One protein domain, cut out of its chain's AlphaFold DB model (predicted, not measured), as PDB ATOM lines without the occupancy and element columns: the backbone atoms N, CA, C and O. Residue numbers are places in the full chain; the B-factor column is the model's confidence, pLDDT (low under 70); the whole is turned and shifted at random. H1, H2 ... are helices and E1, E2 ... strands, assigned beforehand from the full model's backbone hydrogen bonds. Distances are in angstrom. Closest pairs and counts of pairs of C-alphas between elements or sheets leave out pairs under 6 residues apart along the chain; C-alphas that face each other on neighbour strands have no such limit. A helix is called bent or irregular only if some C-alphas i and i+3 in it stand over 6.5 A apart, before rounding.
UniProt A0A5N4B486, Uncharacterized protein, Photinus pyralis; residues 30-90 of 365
ATOM      1  N   LYS A  30     -10.714 -12.451  -3.468       79.81
ATOM      2  CA  LYS A  30     -12.001 -12.986  -3.000       79.81
ATOM      3  C   LYS A  30     -11.921 -13.308  -1.510       79.81
ATOM      4  O   LYS A  30     -11.043 -14.065  -1.098       79.81
ATOM      5  N   ILE A  31     -12.814 -12.742  -0.702       79.94
ATOM      6  CA  ILE A  31     -12.856 -12.993   0.747       79.94
ATOM      7  C   ILE A  31     -13.223 -14.463   1.005       79.94
ATOM      8  O   ILE A  31     -14.157 -14.982   0.399       79.94
ATOM      9  N   ILE A  32     -12.473 -15.121   1.892       78.69
ATOM     10  CA  ILE A  32     -12.742 -16.491   2.354       78.69
ATOM     11  C   ILE A  32     -13.364 -16.461   3.750       78.69
ATOM     12  O   ILE A  32     -14.347 -17.150   3.997       78.69
ATOM     13  N   SER A  33     -12.799 -15.671   4.664       76.56
ATOM     14  CA  SER A  33     -13.324 -15.538   6.021       76.56
ATOM     15  C   SER A  33     -13.032 -14.167   6.618       76.56
ATOM     16  O   SER A  33     -12.029 -13.514   6.299       76.56
ATOM     17  N   THR A  34     -13.925 -13.741   7.504       73.81
ATOM     18  CA  THR A  34     -13.806 -12.523   8.305       73.81
ATOM     19  C   THR A  34     -13.905 -12.888   9.779       73.81
ATOM     20  O   THR A  34     -14.871 -13.526  10.191       73.81
ATOM     21  N   GLU A  35     -12.916 -12.489  10.571       73.19
ATOM     22  CA  GLU A  35     -12.944 -12.648  12.024       73.19
ATOM     23  C   GLU A  35     -13.643 -11.444  12.672       73.19
ATOM     24  O   GLU A  35     -13.539 -10.314  12.185       73.19
ATOM     25  N   SER A  36     -14.285 -11.657  13.825       58.31
ATOM     26  CA  SER A  36     -14.908 -10.600  14.644       58.31
ATOM     27  C   SER A  36     -13.924  -9.500  15.079       58.31
ATOM     28  O   SER A  36     -14.334  -8.392  15.414       58.31
ATOM     29  N   SER A  37     -12.617  -9.773  14.998       60.91
ATOM     30  CA  SER A  37     -11.510  -8.843  15.249       60.91
ATOM     31  C   SER A  37     -11.256  -7.830  14.114       60.91
ATOM     32  O   SER A  37     -10.394  -6.957  14.242       60.91
ATOM     33  N   GLY A  38     -11.966  -7.932  12.982       64.62
ATOM     34  CA  GLY A  38     -11.770  -7.078  11.802       64.62
ATOM     35  C   GLY A  38     -10.617  -7.513  10.884       64.62
ATOM     36  O   GLY A  38     -10.269  -6.785   9.942       64.62
ATOM     37  N   LYS A  39     -10.026  -8.689  11.143       74.62
ATOM     38  CA  LYS A  39      -9.089  -9.371  10.242       74.62
ATOM     39  C   LYS A  39      -9.840 -10.138   9.157       74.62
ATOM     40  O   LYS A  39     -10.862 -10.769   9.412       74.62
ATOM     41  N   VAL A  40      -9.301 -10.100   7.944       81.88
ATOM     42  CA  VAL A  40      -9.874 -10.735   6.755       81.88
ATOM     43  C   VAL A  40      -8.836 -11.566   6.053       81.88
ATOM     44  O   VAL A  40      -7.722 -11.099   5.813       81.88
ATOM     45  N   ARG A  41      -9.228 -12.783   5.688       79.94
ATOM     46  CA  ARG A  41      -8.432 -13.667   4.842       79.94
ATOM     47  C   ARG A  41      -9.052 -13.679   3.453       79.94
ATOM     48  O   ARG A  41     -10.217 -14.047   3.297       79.94
ATOM     49  N   ALA A  42      -8.285 -13.260   2.451       82.56
ATOM     50  CA  ALA A  42      -8.733 -13.223   1.064       82.56
ATOM     51  C   ALA A  42      -7.776 -13.990   0.149       82.56
ATOM     52  O   ALA A  42      -6.556 -13.932   0.313       82.56
ATOM     53  N   LYS A  43      -8.350 -14.706  -0.817       82.44
ATOM     54  CA  LYS A  43      -7.633 -15.453  -1.847       82.44
ATOM     55  C   LYS A  43      -7.236 -14.522  -2.984       82.44
ATOM     56  O   LYS A  43      -8.111 -13.855  -3.537       82.44
ATOM     57  N   CYS A  44      -5.959 -14.496  -3.352       83.69
ATOM     58  CA  CYS A  44      -5.500 -13.849  -4.576       83.69
ATOM     59  C   CYS A  44      -5.913 -14.682  -5.792       83.69
ATOM     60  O   CYS A  44      -5.613 -15.875  -5.855       83.69
ATOM     61  N   LEU A  45      -6.581 -14.048  -6.756       80.56
ATOM     62  CA  LEU A  45      -7.023 -14.706  -7.989       80.56
ATOM     63  C   LEU A  45      -5.940 -14.737  -9.081       80.56
ATOM     64  O   LEU A  45      -6.110 -15.436 -10.071       80.56
ATOM     65  N   LEU A  46      -4.828 -14.016  -8.890       78.31
ATOM     66  CA  LEU A  46      -3.700 -13.961  -9.830       78.31
ATOM     67  C   LEU A  46      -2.585 -14.974  -9.507       78.31
ATOM     68  O   LEU A  46      -1.750 -15.271 -10.356       78.31
ATOM     69  N   CYS A  47      -2.563 -15.522  -8.290       81.00
ATOM     70  CA  CYS A  47      -1.584 -16.527  -7.877       81.00
ATOM     71  C   CYS A  47      -1.946 -17.920  -8.410       81.00
ATOM     72  O   CYS A  47      -3.029 -18.433  -8.124       81.00
ATOM     73  N   THR A  48      -0.998 -18.576  -9.086       70.50
ATOM     74  CA  THR A  48      -1.110 -19.965  -9.572       70.50
ATOM     75  C   THR A  48      -0.695 -21.019  -8.536       70.50
ATOM     76  O   THR A  48      -0.939 -22.208  -8.734       70.50
ATOM     77  N   THR A  49      -0.094 -20.616  -7.410       62.38
ATOM     78  CA  THR A  49       0.371 -21.515  -6.341       62.38
ATOM     79  C   THR A  49      -0.706 -21.794  -5.282       62.38
ATOM     80  O   THR A  49      -1.644 -21.018  -5.086       62.38
ATOM     81  N   LYS A  50      -0.578 -22.934  -4.577       55.69
ATOM     82  CA  LYS A  50      -1.545 -23.409  -3.564       55.69
ATOM     83  C   LYS A  50      -1.628 -22.529  -2.302       55.69
ATOM     84  O   LYS A  50      -2.623 -22.615  -1.590       55.69
ATOM     85  N   GLU A  51      -0.653 -21.653  -2.050       59.34
ATOM     86  CA  GLU A  51      -0.656 -20.705  -0.925       59.34
ATOM     87  C   GLU A  51      -0.945 -19.272  -1.394       59.34
ATOM     88  O   GLU A  51      -0.068 -18.416  -1.464       59.34
ATOM     89  N   ASN A  52      -2.205 -19.000  -1.728       72.81
ATOM     90  CA  ASN A  52      -2.660 -17.695  -2.220       72.81
ATOM     91  C   ASN A  52      -3.605 -16.970  -1.252       72.81
ATOM     92  O   ASN A  52      -4.381 -16.111  -1.671       72.81
ATOM     93  N   ILE A  53      -3.564 -17.309   0.039       79.50
ATOM     94  CA  ILE A  53      -4.430 -16.714   1.065       79.50
ATOM     95  C   ILE A  53      -3.653 -15.649   1.835       79.50
ATOM     96  O   ILE A  53      -2.707 -15.952   2.558       79.50
ATOM     97  N   ILE A  54      -4.102 -14.401   1.737       81.50
ATOM     98  CA  ILE A  54      -3.477 -13.254   2.398       81.50
ATOM     99  C   ILE A  54      -4.384 -12.787   3.524       81.50
ATOM    100  O   ILE A  54      -5.590 -12.610   3.334       81.50
ATOM    101  N   SER A  55      -3.799 -12.564   4.697       79.12
ATOM    102  CA  SER A  55      -4.475 -11.931   5.823       79.12
ATOM    103  C   SER A  55      -4.232 -10.417   5.825       79.12
ATOM    104  O   SER A  55      -3.118  -9.917   5.652       79.12
ATOM    105  N   GLY A  56      -5.301  -9.659   6.026       77.50
ATOM    106  CA  GLY A  56      -5.287  -8.203   6.109       77.50
ATOM    107  C   GLY A  56      -6.416  -7.697   6.994       77.50
ATOM    108  O   GLY A  56      -7.056  -8.473   7.698       77.50
ATOM    109  N   SER A  57      -6.668  -6.393   6.977       74.25
ATOM    110  CA  SER A  57      -7.791  -5.788   7.698       74.25
ATOM    111  C   SER A  57      -8.843  -5.283   6.714       74.25
ATOM    112  O   SER A  57      -8.487  -4.779   5.648       74.25
ATOM    113  N   MET A  58     -10.127  -5.319   7.096       65.62
ATOM    114  CA  MET A  58     -11.188  -4.628   6.339       65.62
ATOM    115  C   MET A  58     -10.953  -3.116   6.237       65.62
ATOM    116  O   MET A  58     -11.452  -2.484   5.319       65.62
ATOM    117  N   LYS A  59     -10.206  -2.504   7.162       64.94
ATOM    118  CA  LYS A  59      -9.977  -1.046   7.174       64.94
ATOM    119  C   LYS A  59      -8.654  -0.637   6.525       64.94
ATOM    120  O   LYS A  59      -8.488   0.522   6.155       64.94
ATOM    121  N   ALA A  60      -7.718  -1.575   6.378       66.00
ATOM    122  CA  ALA A  60      -6.382  -1.330   5.848       66.00
ATOM    123  C   ALA A  60      -5.985  -2.434   4.861       66.00
ATOM    124  O   ALA A  60      -5.718  -3.577   5.235       66.00
ATOM    125  N   THR A  61      -5.918  -2.067   3.584       71.56
ATOM    126  CA  THR A  61      -5.684  -2.984   2.459       71.56
ATOM    127  C   THR A  61      -4.223  -3.035   2.003       71.56
ATOM    128  O   THR A  61      -3.909  -3.599   0.953       71.56
ATOM    129  N   THR A  62      -3.310  -2.469   2.797       76.44
ATOM    130  CA  THR A  62      -1.875  -2.357   2.497       76.44
ATOM    131  C   THR A  62      -1.239  -3.716   2.205       76.44
ATOM    132  O   THR A  62      -0.442  -3.822   1.277       76.44
ATOM    133  N   ASN A  63      -1.650  -4.767   2.923       78.50
ATOM    134  CA  ASN A  63      -1.135  -6.128   2.737       78.50
ATOM    135  C   ASN A  63      -1.455  -6.684   1.341       78.50
ATOM    136  O   ASN A  63      -0.593  -7.275   0.696       78.50
ATOM    137  N   PHE A  64      -2.664  -6.429   0.834       79.00
ATOM    138  CA  PHE A  64      -3.099  -6.880  -0.489       79.00
ATOM    139  C   PHE A  64      -2.391  -6.109  -1.613       79.00
ATOM    140  O   PHE A  64      -1.960  -6.710  -2.597       79.00
ATOM    141  N   LYS A  65      -2.181  -4.791  -1.441       81.19
ATOM    142  CA  LYS A  65      -1.399  -3.982  -2.395       81.19
ATOM    143  C   LYS A  65       0.075  -4.405  -2.424       81.19
ATOM    144  O   LYS A  65       0.659  -4.507  -3.500       81.19
ATOM    145  N   LEU A  66       0.676  -4.660  -1.260       82.44
ATOM    146  CA  LEU A  66       2.060  -5.130  -1.169       82.44
ATOM    147  C   LEU A  66       2.240  -6.501  -1.822       82.44
ATOM    148  O   LEU A  66       3.261  -6.723  -2.465       82.44
ATOM    149  N   HIS A  67       1.255  -7.390  -1.693       83.19
ATOM    150  CA  HIS A  67       1.285  -8.682  -2.365       83.19
ATOM    151  C   HIS A  67       1.302  -8.536  -3.893       83.19
ATOM    152  O   HIS A  67       2.186  -9.103  -4.527       83.19
ATOM    153  N   ILE A  68       0.415  -7.720  -4.482       81.00
ATOM    154  CA  ILE A  68       0.431  -7.474  -5.938       81.00
ATOM    155  C   ILE A  68       1.763  -6.860  -6.362       81.00
ATOM    156  O   ILE A  68       2.377  -7.351  -7.297       81.00
ATOM    157  N   LYS A  69       2.270  -5.860  -5.634       82.75
ATOM    158  CA  LYS A  69       3.556  -5.230  -5.965       82.75
ATOM    159  C   LYS A  69       4.734  -6.215  -5.950       82.75
ATOM    160  O   LYS A  69       5.667  -6.037  -6.716       82.75
ATOM    161  N   ARG A  70       4.723  -7.205  -5.052       80.06
ATOM    162  CA  ARG A  70       5.846  -8.141  -4.867       80.06
ATOM    163  C   ARG A  70       5.759  -9.392  -5.737       80.06
ATOM    164  O   ARG A  70       6.796  -9.916  -6.109       80.06
ATOM    165  N   ILE A  71       4.552  -9.892  -5.997       80.56
ATOM    166  CA  ILE A  71       4.329 -11.178  -6.680       80.56
ATOM    167  C   ILE A  71       3.805 -10.979  -8.109       80.56
ATOM    168  O   ILE A  71       4.074 -11.794  -8.986       80.56
ATOM    169  N   HIS A  72       3.085  -9.885  -8.364       80.19
ATOM    170  CA  HIS A  72       2.415  -9.593  -9.632       80.19
ATOM    171  C   HIS A  72       2.760  -8.184 -10.127       80.19
ATOM    172  O   HIS A  72       1.876  -7.368 -10.387       80.19
ATOM    173  N   GLU A  73       4.059  -7.892 -10.243       78.50
ATOM    174  CA  GLU A  73       4.561  -6.583 -10.681       78.50
ATOM    175  C   GLU A  73       3.994  -6.172 -12.050       78.50
ATOM    176  O   GLU A  73       3.589  -5.026 -12.233       78.50
ATOM    177  N   SER A  74       3.833  -7.129 -12.968       78.88
ATOM    178  CA  SER A  74       3.220  -6.907 -14.285       78.88
ATOM    179  C   SER A  74       1.740  -6.502 -14.229       78.88
ATOM    180  O   SER A  74       1.265  -5.819 -15.132       78.88
ATOM    181  N   ALA A  75       1.011  -6.866 -13.169       76.56
ATOM    182  CA  ALA A  75      -0.400  -6.518 -12.977       76.56
ATOM    183  C   ALA A  75      -0.598  -5.251 -12.119       76.56
ATOM    184  O   ALA A  75      -1.733  -4.831 -11.874       76.56
ATOM    185  N   LEU A  76       0.489  -4.622 -11.653       76.19
ATOM    186  CA  LEU A  76       0.434  -3.415 -10.826       76.19
ATOM    187  C   LEU A  76      -0.211  -2.213 -11.550       76.19
ATOM    188  O   LEU A  76      -1.042  -1.558 -10.916       76.19
ATOM    189  N   PRO A  77       0.076  -1.932 -12.841       79.75
ATOM    190  CA  PRO A  77      -0.554  -0.813 -13.546       79.75
ATOM    191  C   PRO A  77      -2.078  -0.964 -13.656       79.75
ATOM    192  O   PRO A  77      -2.816  -0.028 -13.348       79.75
ATOM    193  N   GLU A  78      -2.561  -2.164 -14.001       80.00
ATOM    194  CA  GLU A  78      -4.001  -2.449 -14.100       80.00
ATOM    195  C   GLU A  78      -4.690  -2.331 -12.731       80.00
ATOM    196  O   GLU A  78      -5.798  -1.795 -12.604       80.00
ATOM    197  N   PHE A  79      -4.014  -2.788 -11.674       77.81
ATOM    198  CA  PHE A  79      -4.508  -2.680 -10.307       77.81
ATOM    199  C   PHE A  79      -4.611  -1.220  -9.834       77.81
ATOM    200  O   PHE A  79      -5.596  -0.842  -9.193       77.81
ATOM    201  N   GLU A  80      -3.624  -0.378 -10.143       80.62
ATOM    202  CA  GLU A  80      -3.646   1.037  -9.758       80.62
ATOM    203  C   GLU A  80      -4.693   1.841 -10.532       80.62
ATOM    204  O   GLU A  80      -5.395   2.661  -9.926       80.62
ATOM    205  N   GLN A  81      -4.874   1.547 -11.821       81.06
ATOM    206  CA  GLN A  81      -5.936   2.136 -12.634       81.06
ATOM    207  C   GLN A  81      -7.326   1.797 -12.075       81.06
ATOM    208  O   GLN A  81      -8.149   2.690 -11.854       81.06
ATOM    209  N   PHE A  82      -7.558   0.529 -11.729       77.88
ATOM    210  CA  PHE A  82      -8.814   0.085 -11.124       77.88
ATOM    211  C   PHE A  82      -9.135   0.820  -9.804       77.88
ATOM    212  O   PHE A  82     -10.280   1.210  -9.551       77.88
ATOM    213  N   LEU A  83      -8.125   1.079  -8.966       75.94
ATOM    214  CA  LEU A  83      -8.308   1.848  -7.728       75.94
ATOM    215  C   LEU A  83      -8.622   3.326  -7.970       75.94
ATOM    216  O   LEU A  83      -9.359   3.928  -7.178       75.94
ATOM    217  N   ALA A  84      -8.071   3.920  -9.026       77.31
ATOM    218  CA  ALA A  84      -8.359   5.300  -9.398       77.31
ATOM    219  C   ALA A  84      -9.807   5.455  -9.898       77.31
ATOM    220  O   ALA A  84     -10.522   6.364  -9.462       77.31
ATOM    221  N   GLU A  85     -10.277   4.526 -10.731       76.38
ATOM    222  CA  GLU A  85     -11.637   4.528 -11.280       76.38
ATOM    223  C   GLU A  85     -12.711   4.378 -10.190       76.38
ATOM    224  O   GLU A  85     -13.696   5.127 -10.168       76.38
ATOM    225  N   SER A  86     -12.498   3.487  -9.219       68.00
ATOM    226  CA  SER A  86     -13.445   3.306  -8.113       68.00
ATOM    227  C   SER A  86     -13.472   4.484  -7.132       68.00
ATOM    228  O   SER A  86     -14.525   4.797  -6.572       68.00
ATOM    229  N   ARG A  87     -12.358   5.214  -6.964       69.12
ATOM    230  CA  ARG A  87     -12.350   6.479  -6.200       69.12
ATOM    231  C   ARG A  87     -13.176   7.564  -6.892       69.12
ATOM    232  O   ARG A  87     -13.894   8.300  -6.214       69.12
ATOM    233  N   ASN A  88     -13.122   7.636  -8.221       65.56
ATOM    234  CA  ASN A  88     -13.901   8.602  -8.999       65.56
ATOM    235  C   ASN A  88     -15.408   8.293  -8.983       65.56
ATOM    236  O   ASN A  88     -16.213   9.223  -8.878       65.56
ATOM    237  N   LYS A  89     -15.807   7.011  -8.992       62.22
ATOM    238  CA  LYS A  89     -17.219   6.605  -8.833       62.22
ATOM    239  C   LYS A  89     -17.792   6.994  -7.462       62.22
ATOM    240  O   LYS A  89     -18.882   7.562  -7.404       62.22
ATOM    241  N   ASN A  90     -17.035   6.808  -6.376       59.16
ATOM    242  CA  ASN A  90     -17.480   7.207  -5.033       59.16
ATOM    243  C   ASN A  90     -17.559   8.733  -4.854       59.16
ATOM    244  O   ASN A  90     -18.428   9.223  -4.134       59.16
TER     245      ASN A  90
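This is residues 30 to 90 of the 365 residues of an uncharacterized protein of Photinus pyralis (UniProt A0A5N4B486). A small antiparallel sheet of three strands has one short helix, H1, packed over E3 and part of E2 on one face, and a longer helix, H2, turns back from the far end of H1 like the second arm of a narrow V. H2 keeps clear of the sheet, and its residues 81 to 90 stick out free. The printed part has 61 residues, with three named strands and then two named helices in the order E1, E2, E3, H1, H2; the sheet runs E1, E2, E3, and the class is mixed, helices and strands. The whole is only just compact, close to loose, with a radius of gyration of the C-alphas of 12.4 A, and its outline is flat, spanning 31 by 30 by 15 A.

The sheet is a meander, each strand the antiparallel neighbour of the one before: E1, residues 30 to 34, E2, residues 39 to 44, and E3, residues 53 to 57. E2 is the inner strand, and E1 and E3 are the edge strands. E1 and E2 form a hairpin, with 158 degrees between their directions; C-alphas 31 and 42 face each other at 4.1 A, and N 43 and O 30, at 2.8 A, and N 32 and O 41, at 2.9 A, are within hydrogen-bond range. E2 and E3 form a second hairpin, at 143 degrees; C-alphas 41 and 55 face each other at 4.4 A, and N 40 and O 56, at 2.8 A, and N 54 and O 42, at 2.9 A, are within hydrogen-bond range. H1, residues 62 to 71, is on the sheet at a height over the sheet of 9.6 A. It lies over E3 and only just over E2, on which 3 of its C-alphas fall. It runs along the strands, at 5 degrees to E3 on the local plane. The closest C-alphas of E3 and H1 are those of Gly 56 and Asn 63, 5.7 A apart. H2, residues 73 to 90, is not on the sheet and is apart from E1, E2 and E3. H1 and H2 only just touch, with 3 pairs of C-alphas within 8 A, and they touch only at the corner by their link; H2 does so with residues 75 to 76 alone. Their closest C-alphas are those of Lys 69 and Leu 76, 6.1 A apart. The two helices run opposite ways at a shallow tilt of 31 degrees. In H1 each O i to N i+4 pair is within hydrogen-bond range; in H2 12 of 14 are.

E2 is the longest strand, 15.9 A from C-alpha 39 at (-9.089, -9.371, 10.242) to C-alpha 44. E1 begins at C-alpha 30, at (-12.001, -12.986, -3.000), and is 11.5 A long, and E3 is 13.2 A long. H1 is 14.2 A long. H2 is 26.6 A long and ends at C-alpha 90, at (-17.480, 7.207, -5.033). H2 is irregular, with C-alphas 74 and 77 at 7.2 A from each other, and its line is a rough one.

The C-alphas farthest apart are those of Lys 50 and Asn 88, 34.7 A. Without residues 81 to 90 of H2, which stand free, the body of 51 residues spans 34 by 23 by 14 A. The printed part has no cut. The links E1 to E2, E3 to H1 and H1 to H2 are tight, and E2 to E3, with 8 residues, is short. The mean pLDDT of the printed part is 75.0; it is under 70 at residues 36 to 38, 49 to 51, 58 to 60 and 86 to 90.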